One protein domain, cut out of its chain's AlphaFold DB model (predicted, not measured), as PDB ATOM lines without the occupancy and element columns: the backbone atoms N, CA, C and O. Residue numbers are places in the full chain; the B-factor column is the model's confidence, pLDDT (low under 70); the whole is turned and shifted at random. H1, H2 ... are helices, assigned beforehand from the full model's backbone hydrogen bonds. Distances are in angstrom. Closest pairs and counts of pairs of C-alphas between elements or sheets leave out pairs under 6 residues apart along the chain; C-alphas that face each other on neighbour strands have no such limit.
ATOM      1  N   VAL A   2      19.099  42.811  -1.789       95.75
ATOM      2  CA  VAL A   2      19.056  41.327  -1.732       95.75
ATOM      3  C   VAL A   2      19.465  40.755  -0.370       95.75
ATOM      4  O   VAL A   2      18.743  39.936   0.185       95.75
ATOM      5  N   TRP A   3      20.556  41.239   0.232       95.88
ATOM      6  CA  TRP A   3      20.971  40.763   1.559       95.88
ATOM      7  C   TRP A   3      19.930  41.024   2.654       95.88
ATOM      8  O   TRP A   3      19.699  40.154   3.489       95.88
ATOM      9  N   LYS A   4      19.246  42.178   2.625       96.94
ATOM     10  CA  LYS A   4      18.150  42.457   3.566       96.94
ATOM     11  C   LYS A   4      16.947  41.548   3.324       96.94
ATOM     12  O   LYS A   4      16.338  41.097   4.288       96.94
ATOM     13  N   LEU A   5      16.630  41.247   2.061       97.62
ATOM     14  CA  LEU A   5      15.596  40.265   1.731       97.62
ATOM     15  C   LEU A   5      15.950  38.887   2.302       97.62
ATOM     16  O   LEU A   5      15.121  38.294   2.979       97.62
ATOM     17  N   ASN A   6      17.181  38.408   2.101       97.88
ATOM     18  CA  ASN A   6      17.627  37.129   2.658       97.88
ATOM     19  C   ASN A   6      17.552  37.110   4.190       97.88
ATOM     20  O   ASN A   6      17.064  36.141   4.767       97.88
ATOM     21  N   ALA A   7      17.994  38.183   4.854       97.44
ATOM     22  CA  ALA A   7      17.900  38.304   6.306       97.44
ATOM     23  C   ALA A   7      16.441  38.238   6.788       97.44
ATOM     24  O   ALA A   7      16.137  37.500   7.722       97.44
ATOM     25  N   TYR A   8      15.533  38.942   6.106       97.62
ATOM     26  CA  TYR A   8      14.100  38.913   6.395       97.62
ATOM     27  C   TYR A   8      13.480  37.523   6.189       97.62
ATOM     28  O   TYR A   8      12.728  37.046   7.037       97.62
ATOM     29  N   LEU A   9      13.794  36.847   5.082       97.75
ATOM     30  CA  LEU A   9      13.272  35.506   4.801       97.75
ATOM     31  C   LEU A   9      13.751  34.497   5.849       97.75
ATOM     32  O   LEU A   9      12.946  33.710   6.352       97.75
ATOM     33  N   LYS A  10      15.026  34.585   6.247       97.19
ATOM     34  CA  LYS A  10      15.601  33.771   7.321       97.19
ATOM     35  C   LYS A  10      14.888  33.998   8.657       97.19
ATOM     36  O   LYS A  10      14.490  33.024   9.284       97.19
ATOM     37  N   ASP A  11      14.670  35.253   9.055       96.69
ATOM     38  CA  ASP A  11      13.930  35.609  10.280       96.69
ATOM     39  C   ASP A  11      12.508  35.017  10.298       96.69
ATOM     40  O   ASP A  11      12.028  34.506  11.309       96.69
ATOM     41  N   LYS A  12      11.845  34.977   9.138       94.88
ATOM     42  CA  LYS A  12      10.513  34.374   8.985       94.88
ATOM     43  C   LYS A  12      10.522  32.848   8.853       94.88
ATOM     44  O   LYS A  12       9.457  32.265   8.618       94.88
ATOM     45  N   ASN A  13      11.670  32.183   8.995       95.81
ATOM     46  CA  ASN A  13      11.831  30.751   8.724       95.81
ATOM     47  C   ASN A  13      11.283  30.379   7.336       95.81
ATOM     48  O   ASN A  13      10.462  29.466   7.188       95.81
ATOM     49  N   ILE A  14      11.631  31.176   6.327       96.50
ATOM     50  CA  ILE A  14      11.320  30.924   4.925       96.50
ATOM     51  C   ILE A  14      12.615  30.481   4.262       96.50
ATOM     52  O   ILE A  14      13.562  31.251   4.142       96.50
ATOM     53  N   ASP A  15      12.633  29.226   3.836       95.56
ATOM     54  CA  ASP A  15      13.776  28.607   3.175       95.56
ATOM     55  C   ASP A  15      13.841  29.052   1.701       95.56
ATOM     56  O   ASP A  15      13.452  28.338   0.780       95.56
ATOM     57  N   LEU A  16      14.205  30.315   1.498       96.69
ATOM     58  CA  LEU A  16      14.496  30.936   0.212       96.69
ATOM     59  C   LEU A  16      15.700  31.856   0.407       96.69
ATOM     60  O   LEU A  16      15.723  32.671   1.331       96.69
ATOM     61  N   GLN A  17      16.681  31.748  -0.481       95.75
ATOM     62  CA  GLN A  17      17.893  32.554  -0.441       95.75
ATOM     63  C   GLN A  17      18.309  32.925  -1.858       95.75
ATOM     64  O   GLN A  17      18.232  32.113  -2.778       95.75
ATOM     65  N   PHE A  18      18.760  34.163  -2.019       96.81
ATOM     66  CA  PHE A  18      19.140  34.711  -3.310       96.81
ATOM     67  C   PHE A  18      20.585  35.187  -3.302       96.81
ATOM     68  O   PHE A  18      21.007  35.895  -2.386       96.81
ATOM     69  N   ASP A  19      21.313  34.854  -4.358       95.12
ATOM     70  CA  ASP A  19      22.627  35.420  -4.624       95.12
ATOM     71  C   ASP A  19      22.483  36.671  -5.519       95.12
ATOM     72  O   ASP A  19      21.845  36.591  -6.575       95.12
ATOM     73  N   PRO A  20      23.017  37.842  -5.118       91.44
ATOM     74  CA  PRO A  20      22.901  39.070  -5.900       91.44
ATOM     75  C   PRO A  20      23.505  38.973  -7.307       91.44
ATOM     76  O   PRO A  20      22.906  39.499  -8.245       91.44
ATOM     77  N   GLU A  21      24.651  38.309  -7.466       90.88
ATOM     78  CA  GLU A  21      25.372  38.189  -8.739       90.88
ATOM     79  C   GLU A  21      24.631  37.248  -9.695       90.88
ATOM     80  O   GLU A  21      24.475  37.540 -10.887       90.88
ATOM     81  N   ILE A  22      24.066  36.158  -9.165       91.50
ATOM     82  CA  ILE A  22      23.216  35.249  -9.949       91.50
ATOM     83  C   ILE A  22      21.938  35.966 -10.396       91.50
ATOM     84  O   ILE A  22      21.539  35.861 -11.556       91.50
ATOM     85  N   LEU A  23      21.283  36.716  -9.502       92.56
ATOM     86  CA  LEU A  23      20.086  37.472  -9.877       92.56
ATOM     87  C   LEU A  23      20.389  38.544 -10.925       92.56
ATOM     88  O   LEU A  23      19.590  38.737 -11.845       92.56
ATOM     89  N   HIS A  24      21.518  39.236 -10.784       88.69
ATOM     90  CA  HIS A  24      21.949  40.258 -11.727       88.69
ATOM     91  C   HIS A  24      22.196  39.654 -13.108       88.69
ATOM     92  O   HIS A  24      21.506  40.043 -14.046       88.69
ATOM     93  N   SER A  25      23.056  38.639 -13.215       89.88
ATOM     94  CA  SER A  25      23.385  37.984 -14.491       89.88
ATOM     95  C   SER A  25      22.179  37.335 -15.177       89.88
ATOM     96  O   SER A  25      22.070  37.359 -16.403       89.88
ATOM     97  N   ARG A  26      21.238  36.775 -14.405       89.25
ATOM     98  CA  ARG A  26      20.065  36.078 -14.954       89.25
ATOM     99  C   ARG A  26      18.950  37.016 -15.404       89.25
ATOM    100  O   ARG A  26      18.237  36.691 -16.355       89.25
ATOM    101  N   TYR A  27      18.735  38.130 -14.705       86.88
ATOM    102  CA  TYR A  27      17.535  38.952 -14.903       86.88
ATOM    103  C   TYR A  27      17.801  40.369 -15.400       86.88
ATOM    104  O   TYR A  27      16.852  41.010 -15.850       86.88
ATOM    105  N   ALA A  28      19.038  40.857 -15.356       85.75
ATOM    106  CA  ALA A  28      19.386  42.206 -15.772       85.75
ATOM    107  C   ALA A  28      20.542  42.181 -16.778       85.75
ATOM    108  O   ALA A  28      21.508  41.448 -16.626       85.75
ATOM    109  N   LYS A  29      20.453  43.016 -17.819       74.19
ATOM    110  CA  LYS A  29      21.548  43.167 -18.791       74.19
ATOM    111  C   LYS A  29      22.606  44.182 -18.365       74.19
ATOM    112  O   LYS A  29      23.719  44.086 -18.841       74.19
ATOM    113  N   ASN A  30      22.250  45.130 -17.495       77.19
ATOM    114  CA  ASN A  30      23.147  46.160 -16.960       77.19
ATOM    115  C   ASN A  30      22.652  46.609 -15.580       77.19
ATOM    116  O   ASN A  30      23.286  46.367 -14.560       77.19
ATOM    117  N   LEU A  31      21.456  47.206 -15.538       81.44
ATOM    118  CA  LEU A  31      20.912  47.805 -14.323       81.44
ATOM    119  C   LEU A  31      20.071  46.808 -13.519       81.44
ATOM    120  O   LEU A  31      19.013  46.360 -13.972       81.44
ATOM    121  N   PHE A  32      20.505  46.517 -12.295       86.12
ATOM    122  CA  PHE A  32      19.749  45.727 -11.328       86.12
ATOM    123  C   PHE A  32      18.841  46.635 -10.490       86.12
ATOM    124  O   PHE A  32      19.253  47.696 -10.041       86.12
ATOM    125  N   ARG A  33      17.582  46.234 -10.294       88.31
ATOM    126  CA  ARG A  33      16.514  47.061  -9.688       88.31
ATOM    127  C   ARG A  33      15.577  46.189  -8.875       88.31
ATOM    128  O   ARG A  33      15.547  44.973  -9.088       88.31
ATOM    129  N   GLU A  34      14.747  46.790  -8.025       91.88
ATOM    130  CA  GLU A  34      13.872  46.026  -7.135       91.88
ATOM    131  C   GLU A  34      12.867  45.140  -7.888       91.88
ATOM    132  O   GLU A  34      12.502  44.070  -7.405       91.88
ATOM    133  N   ARG A  35      12.478  45.516  -9.114       91.00
ATOM    134  CA  ARG A  35      11.622  44.688  -9.985       91.00
ATOM    135  C   ARG A  35      12.236  43.321 -10.304       91.00
ATOM    136  O   ARG A  35      11.514  42.329 -10.335       91.00
ATOM    137  N   HIS A  36      13.553  43.244 -10.494       93.31
ATOM    138  CA  HIS A  36      14.234  41.976 -10.771       93.31
ATOM    139  C   HIS A  36      14.209  41.051  -9.547       93.31
ATOM    140  O   HIS A  36      13.969  39.854  -9.679       93.31
ATOM    141  N   ILE A  37      14.378  41.623  -8.352       95.75
ATOM    142  CA  ILE A  37      14.283  40.898  -7.079       95.75
ATOM    143  C   ILE A  37      12.852  40.389  -6.865       95.75
ATOM    144  O   ILE A  37      12.658  39.235  -6.493       95.75
ATOM    145  N   ALA A  38      11.845  41.217  -7.151       96.25
ATOM    146  CA  ALA A  38      10.445  40.824  -7.024       96.25
ATOM    147  C   ALA A  38      10.065  39.676  -7.966       96.25
ATOM    148  O   ALA A  38       9.453  38.698  -7.533       96.25
ATOM    149  N   LYS A  39      10.499  39.752  -9.229       95.19
ATOM    150  CA  LYS A  39      10.345  38.669 -10.207       95.19
ATOM    151  C   LYS A  39      11.017  37.381  -9.734       95.19
ATOM    152  O   LYS A  39      10.400  36.321  -9.799       95.19
ATOM    153  N   ALA A  40      12.253  37.467  -9.246       96.50
ATOM    154  CA  ALA A  40      12.984  36.309  -8.739       96.50
ATOM    155  C   ALA A  40      12.276  35.658  -7.545       96.50
ATOM    156  O   ALA A  40      12.133  34.439  -7.510       96.50
ATOM    157  N   LEU A  41      11.762  36.463  -6.609       97.50
ATOM    158  CA  LEU A  41      11.015  35.955  -5.463       97.50
ATOM    159  C   LEU A  41       9.699  35.289  -5.884       97.50
ATOM    160  O   LEU A  41       9.401  34.201  -5.400       97.50
ATOM    161  N   ARG A  42       8.944  35.887  -6.817       97.50
ATOM    162  CA  ARG A  42       7.730  35.264  -7.374       97.50
ATOM    163  C   ARG A  42       8.052  33.907  -8.001       97.50
ATOM    164  O   ARG A  42       7.368  32.931  -7.713       97.50
ATOM    165  N   LEU A  43       9.085  33.842  -8.843       96.75
ATOM    166  CA  LEU A  43       9.503  32.598  -9.495       96.75
ATOM    167  C   LEU A  43       9.900  31.534  -8.469       96.75
ATOM    168  O   LEU A  43       9.379  30.427  -8.531       96.75
ATOM    169  N   ALA A  44      10.717  31.892  -7.478       97.44
ATOM    170  CA  ALA A  44      11.155  30.964  -6.441       97.44
ATOM    171  C   ALA A  44       9.989  30.416  -5.599       97.44
ATOM    172  O   ALA A  44       9.971  29.237  -5.255       97.44
ATOM    173  N   VAL A  45       8.972  31.237  -5.308       97.69
ATOM    174  CA  VAL A  45       7.738  30.764  -4.657       97.69
ATOM    175  C   VAL A  45       6.995  29.759  -5.538       97.69
ATOM    176  O   VAL A  45       6.530  28.736  -5.045       97.69
ATOM    177  N   PHE A  46       6.872  30.041  -6.836       97.19
ATOM    178  CA  PHE A  46       6.139  29.186  -7.771       97.19
ATOM    179  C   PHE A  46       6.866  27.872  -8.075       97.19
ATOM    180  O   PHE A  46       6.202  26.888  -8.407       97.19
ATOM    181  N   GLU A  47       8.195  27.870  -7.974       96.56
ATOM    182  CA  GLU A  47       9.049  26.683  -8.054       96.56
ATOM    183  C   GLU A  47       8.969  25.849  -6.767       96.56
ATOM    184  O   GLU A  47       8.874  24.626  -6.843       96.56
ATOM    185  N   LYS A  48       8.956  26.494  -5.591       96.69
ATOM    186  CA  LYS A  48       8.887  25.808  -4.291       96.69
ATOM    187  C   LYS A  48       7.522  25.184  -4.010       96.69
ATOM    188  O   LYS A  48       7.449  24.096  -3.449       96.69
ATOM    189  N   GLU A  49       6.450  25.870  -4.393       97.00
ATOM    190  CA  GLU A  49       5.073  25.451  -4.141       97.00
ATOM    191  C   GLU A  49       4.364  25.111  -5.454       97.00
ATOM    192  O   GLU A  49       4.164  25.967  -6.323       97.00
ATOM    193  N   SER A  50       3.926  23.860  -5.594       94.38
ATOM    194  CA  SER A  50       3.251  23.370  -6.803       94.38
ATOM    195  C   SER A  50       1.748  23.663  -6.823       94.38
ATOM    196  O   SER A  50       1.141  23.705  -7.895       94.38
ATOM    197  N   THR A  51       1.137  23.902  -5.658       97.06
ATOM    198  CA  THR A  51      -0.310  24.119  -5.538       97.06
ATOM    199  C   THR A  51      -0.664  25.607  -5.429       97.06
ATOM    200  O   THR A  51       0.080  26.376  -4.815       97.06
ATOM    201  N   PRO A  52      -1.830  26.039  -5.954       96.19
ATOM    202  CA  PRO A  52      -2.316  27.407  -5.765       96.19
ATOM    203  C   PRO A  52      -2.388  27.821  -4.291       96.19
ATOM    204  O   PRO A  52      -1.970  28.916  -3.925       96.19
ATOM    205  N   ARG A  53      -2.865  26.915  -3.431       96.19
ATOM    206  CA  ARG A  53      -2.976  27.152  -1.991       96.19
ATOM    207  C   ARG A  53      -1.606  27.358  -1.340       96.19
ATOM    208  O   ARG A  53      -1.431  28.357  -0.652       96.19
ATOM    209  N   GLY A  54      -0.637  26.481  -1.612       97.12
ATOM    210  CA  GLY A  54       0.724  26.602  -1.077       97.12
ATOM    211  C   GLY A  54       1.400  27.910  -1.495       97.12
ATOM    212  O   GLY A  54       1.970  28.612  -0.662       97.12
ATOM    213  N   ARG A  55       1.235  28.322  -2.761       97.50
ATOM    214  CA  ARG A  55       1.746  29.612  -3.260       97.50
ATOM    215  C   ARG A  55       1.153  30.800  -2.508       97.50
ATOM    216  O   ARG A  55       1.902  31.678  -2.089       97.50
ATOM    217  N   MET A  56      -0.167  30.824  -2.316       96.31
ATOM    218  CA  MET A  56      -0.844  31.896  -1.573       96.31
ATOM    219  C   MET A  56      -0.419  31.920  -0.101       96.31
ATOM    220  O   MET A  56      -0.149  32.989   0.441       96.31
ATOM    221  N   GLU A  57      -0.303  30.755   0.542       96.50
ATOM    222  CA  GLU A  57       0.145  30.644   1.935       96.50
ATOM    223  C   GLU A  57       1.596  31.120   2.107       96.50
ATOM    224  O   GLU A  57       1.890  31.880   3.037       96.50
ATOM    225  N   LEU A  58       2.494  30.743   1.191       97.75
ATOM    226  CA  LEU A  58       3.889  31.181   1.208       97.75
ATOM    227  C   LEU A  58       4.013  32.685   0.928       97.75
ATOM    228  O   LEU A  58       4.711  33.375   1.671       97.75
ATOM    229  N   LEU A  59       3.299  33.221  -0.067       97.56
ATOM    230  CA  LEU A  59       3.249  34.665  -0.334       97.56
ATOM    231  C   LEU A  59       2.702  35.444   0.864       97.56
ATOM    232  O   LEU A  59       3.308  36.428   1.282       97.56
ATOM    233  N   SER A  60       1.615  34.977   1.480       96.31
ATOM    234  CA  SER A  60       1.067  35.608   2.681       96.31
ATOM    235  C   SER A  60       2.075  35.581   3.831       96.31
ATOM    236  O   SER A  60       2.284  36.592   4.501       96.31
ATOM    237  N   LYS A  61       2.788  34.463   4.037       97.00
ATOM    238  CA  LYS A  61       3.870  34.377   5.032       97.00
ATOM    239  C   LYS A  61       4.986  35.386   4.733       97.00
ATOM    240  O   LYS A  61       5.411  36.097   5.645       97.00
ATOM    241  N   ILE A  62       5.406  35.493   3.471       97.38
ATOM    242  CA  ILE A  62       6.371  36.491   2.993       97.38
ATOM    243  C   ILE A  62       5.860  37.913   3.275       97.38
ATOM    244  O   ILE A  62       6.635  38.757   3.714       97.38
ATOM    245  N   PHE A  63       4.566  38.187   3.117       96.56
ATOM    246  CA  PHE A  63       3.957  39.494   3.389       96.56
ATOM    247  C   PHE A  63       3.590  39.713   4.864       96.56
ATOM    248  O   PHE A  63       2.785  40.587   5.175       96.56
ATOM    249  N   SER A  64       4.176  38.945   5.792       94.25
ATOM    250  CA  SER A  64       3.866  39.020   7.227       94.25
ATOM    251  C   SER A  64       2.374  38.813   7.526       94.25
ATOM    252  O   SER A  64       1.767  39.569   8.277       94.25
ATOM    253  N   ARG A  65       1.796  37.756   6.941       94.00
ATOM    254  CA  ARG A  65       0.391  37.320   7.074       94.00
ATOM    255  C   ARG A  65      -0.648  38.263   6.474       94.00
ATOM    256  O   ARG A  65      -1.839  38.063   6.693       94.00
ATOM    257  N   LYS A  66      -0.230  39.253   5.686       93.62
ATOM    258  CA  LYS A  66      -1.168  40.037   4.882       93.62
ATOM    259  C   LYS A  66      -1.811  39.156   3.812       93.62
ATOM    260  O   LYS A  66      -1.204  38.197   3.324       93.62
ATOM    261  N   GLU A  67      -3.043  39.498   3.466       93.19
ATOM    262  CA  GLU A  67      -3.745  38.910   2.332       93.19
ATOM    263  C   GLU A  67      -3.035  39.275   1.022       93.19
ATOM    264  O   GLU A  67      -2.572  40.406   0.853       93.19
ATOM    265  N   VAL A  68      -2.943  38.304   0.112       95.94
ATOM    266  CA  VAL A  68      -2.436  38.496  -1.251       95.94
ATOM    267  C   VAL A  68      -3.615  38.919  -2.118       95.94
ATOM    268  O   VAL A  68      -4.576  38.162  -2.246       95.94
ATOM    269  N   LYS A  69      -3.561  40.125  -2.684       95.44
ATOM    270  CA  LYS A  69      -4.699  40.713  -3.404       95.44
ATOM    271  C   LYS A  69      -4.730  40.322  -4.877       95.44
ATOM    272  O   LYS A  69      -5.804  40.194  -5.458       95.44
ATOM    273  N   SER A  70      -3.565  40.161  -5.494       94.44
ATOM    274  CA  SER A  70      -3.435  39.776  -6.893       94.44
ATOM    275  C   SER A  70      -3.661  38.280  -7.075       94.44
ATOM    276  O   SER A  70      -3.221  37.447  -6.282       94.44
ATOM    277  N   GLY A  71      -4.325  37.923  -8.173       93.19
ATOM    278  CA  GLY A  71      -4.477  36.525  -8.566       93.19
ATOM    279  C   GLY A  71      -3.138  35.897  -8.964       93.19
ATOM    280  O   GLY A  71      -2.249  36.571  -9.477       93.19
ATOM    281  N   LEU A  72      -3.005  34.576  -8.814       93.56
ATOM    282  CA  LEU A  72      -1.760  33.863  -9.145       93.56
ATOM    283  C   LEU A  72      -1.357  33.928 -10.630       93.56
ATOM    284  O   LEU A  72      -0.196  33.689 -10.952       93.56
ATOM    285  N   GLY A  73      -2.301  34.228 -11.528       92.56
ATOM    286  CA  GLY A  73      -2.025  34.475 -12.948       92.56
ATOM    287  C   GLY A  73      -1.586  35.912 -13.257       92.56
ATOM    288  O   GLY A  73      -1.045  36.166 -14.332       92.56
ATOM    289  N   ASP A  74      -1.782  36.849 -12.326       92.38
ATOM    290  CA  ASP A  74      -1.391  38.251 -12.465       92.38
ATOM    291  C   ASP A  74       0.052  38.447 -11.983       92.38
ATOM    292  O   ASP A  74       0.328  38.916 -10.877       92.38
ATOM    293  N   ASN A  75       1.002  38.053 -12.834       94.00
ATOM    294  CA  ASN A  75       2.428  38.167 -12.525       94.00
ATOM    295  C   ASN A  75       2.835  39.609 -12.186       94.00
ATOM    296  O   ASN A  75       3.625  39.817 -11.266       94.00
ATOM    297  N   ALA A  76       2.304  40.597 -12.914       91.19
ATOM    298  CA  ALA A  76       2.643  42.001 -12.708       91.19
ATOM    299  C   ALA A  76       2.088  42.522 -11.375       91.19
ATOM    300  O   ALA A  76       2.807  43.203 -10.641       91.19
ATOM    301  N   GLY A  77       0.843  42.177 -11.042       94.00
ATOM    302  CA  GLY A  77       0.234  42.492  -9.756       94.00
ATOM    303  C   GLY A  77       0.992  41.871  -8.588       94.00
ATOM    304  O   GLY A  77       1.409  42.596  -7.688       94.00
ATOM    305  N   LEU A  78       1.304  40.573  -8.656       95.94
ATOM    306  CA  LEU A  78       2.089  39.891  -7.622       95.94
ATOM    307  C   LEU A  78       3.479  40.509  -7.430       95.94
ATOM    308  O   LEU A  78       3.907  40.748  -6.301       95.94
ATOM    309  N   GLU A  79       4.200  40.799  -8.515       95.88
ATOM    310  CA  GLU A  79       5.510  41.453  -8.434       95.88
ATOM    311  C   GLU A  79       5.400  42.870  -7.841       95.88
ATOM    312  O   GLU A  79       6.275  43.294  -7.082       95.88
ATOM    313  N   ASN A  80       4.310  43.594  -8.111       94.31
ATOM    314  CA  ASN A  80       4.042  44.890  -7.490       94.31
ATOM    315  C   ASN A  80       3.703  44.770  -5.997       94.31
ATOM    316  O   ASN A  80       4.198  45.581  -5.212       94.31
ATOM    317  N   GLU A  81       2.934  43.760  -5.584       96.44
ATOM    318  CA  GLU A  81       2.671  43.481  -4.168       96.44
ATOM    319  C   GLU A  81       3.950  43.102  -3.417       96.44
ATOM    320  O   GLU A  81       4.181  43.608  -2.317       96.44
ATOM    321  N   ILE A  82       4.821  42.283  -4.021       97.25
ATOM    322  CA  ILE A  82       6.143  41.958  -3.468       97.25
ATOM    323  C   ILE A  82       6.958  43.238  -3.260       97.25
ATOM    324  O   ILE A  82       7.490  43.466  -2.171       97.25
ATOM    325  N   ARG A  83       7.035  44.105  -4.278       96.38
ATOM    326  CA  ARG A  83       7.755  45.385  -4.172       96.38
ATOM    327  C   ARG A  83       7.178  46.264  -3.073       96.38
ATOM    328  O   ARG A  83       7.939  46.776  -2.258       96.38
ATOM    329  N   GLY A  84       5.858  46.429  -3.047       95.25
ATOM    330  CA  GLY A  84       5.165  47.279  -2.082       95.25
ATOM    331  C   GLY A  84       5.312  46.797  -0.642       95.25
ATOM    332  O   GLY A  84       5.528  47.612   0.247       95.25
ATOM    333  N   ASN A  85       5.250  45.483  -0.406       96.69
ATOM    334  CA  ASN A  85       5.356  44.926   0.943       96.69
ATOM    335  C   ASN A  85       6.795  44.801   1.446       96.69
ATOM    336  O   ASN A  85       6.996  44.841   2.657       96.69
ATOM    337  N   LEU A  86       7.779  44.611   0.558       96.94
ATOM    338  CA  LEU A  86       9.145  44.263   0.964       96.94
ATOM    339  C   LEU A  86      10.211  45.283   0.578       96.94
ATOM    340  O   LEU A  86      11.121  45.528   1.368       96.94
ATOM    341  N   LEU A  87      10.150  45.810  -0.646       96.00
ATOM    342  CA  LEU A  87      11.304  46.428  -1.308       96.00
ATOM    343  C   LEU A  87      11.216  47.954  -1.417       96.00
ATOM    344  O   LEU A  87      12.225  48.578  -1.727       96.00
ATOM    345  N   LYS A  88      10.040  48.548  -1.192       93.94
ATOM    346  CA  LYS A  88       9.816  50.003  -1.161       93.94
ATOM    347  C   LYS A  88       9.940  50.573   0.253       93.94
ATOM    348  O   LYS A  88       9.964  49.816   1.216       93.94
TER     349      LYS A  88
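AT A GLANCE: This is residues 2 to 88 of the 261 residues of an uncharacterized protein of Bacteroidales bacterium (UniProt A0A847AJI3). Five helices make a small globule with H3, the longest, through its middle: H5 crosses H3, H2 is about perpendicular to it near its first residues, and H4 folds back from its last residues. H1 lies at the outside of this group, close to the other four helices without clearly touching any. The printed part has 87 residues with five named helices, H1 to H5 in chain order, and no named strand; the class is all helix, and the helix packing is mostly crossed. It is compact, with a radius of gyration of the C-alphas of 12.2 A and spans of 35 by 27 by 25 A.

IN THESE COORDINATES: H1, residues 2 to 11, begins at C-alpha 2 (19.056, 41.327, -1.732) and measures 14.3 A. H2, residues 20 to 27, measures 10.5 A. H3, residues 34 to 48, measures 21.0 A. H4, residues 52 to 62, measures 15.3 A. H5, residues 75 to 87, measures 16.5 A and ends at C-alpha 87 (11.304, 46.428, -1.308).

HOW THE PARTS SIT: H3 is the hub, touching three helices. H5 touches it at a steep tilt of 68 degrees, only just short of about perpendicular, opposite ways; the closest C-alphas, Ala 38 and Glu 79, are 5.2 A apart. H2 touches residues 36 to 40 of H3 alone, about perpendicular at 86 degrees, with C-alphas Tyr 27 and His 36 closest at 6.1 A. H4 touches residues 45 to 46 of H3 alone, at a steep tilt of 46 degrees, opposite ways; the closest C-alphas, Val 45 and Arg 55, are 6.3 A apart. H1 and H5 are close but not clearly touching, with C-alphas Leu 5 and Leu 86 closest at 7.6 A. H2 is apart from H4 and H5. In H1, H2, H3, H4 and H5 every O i to N i+4 pair is within hydrogen-bond range.

THE WHOLE: The farthest C-alphas, Asn 30 and Arg 53, are 35.6 A apart. The printed part has no cut. The link from H4 to H5, residues 63 to 74, is long. The mean pLDDT of the printed part is 94.3, and no printed residue is under 70.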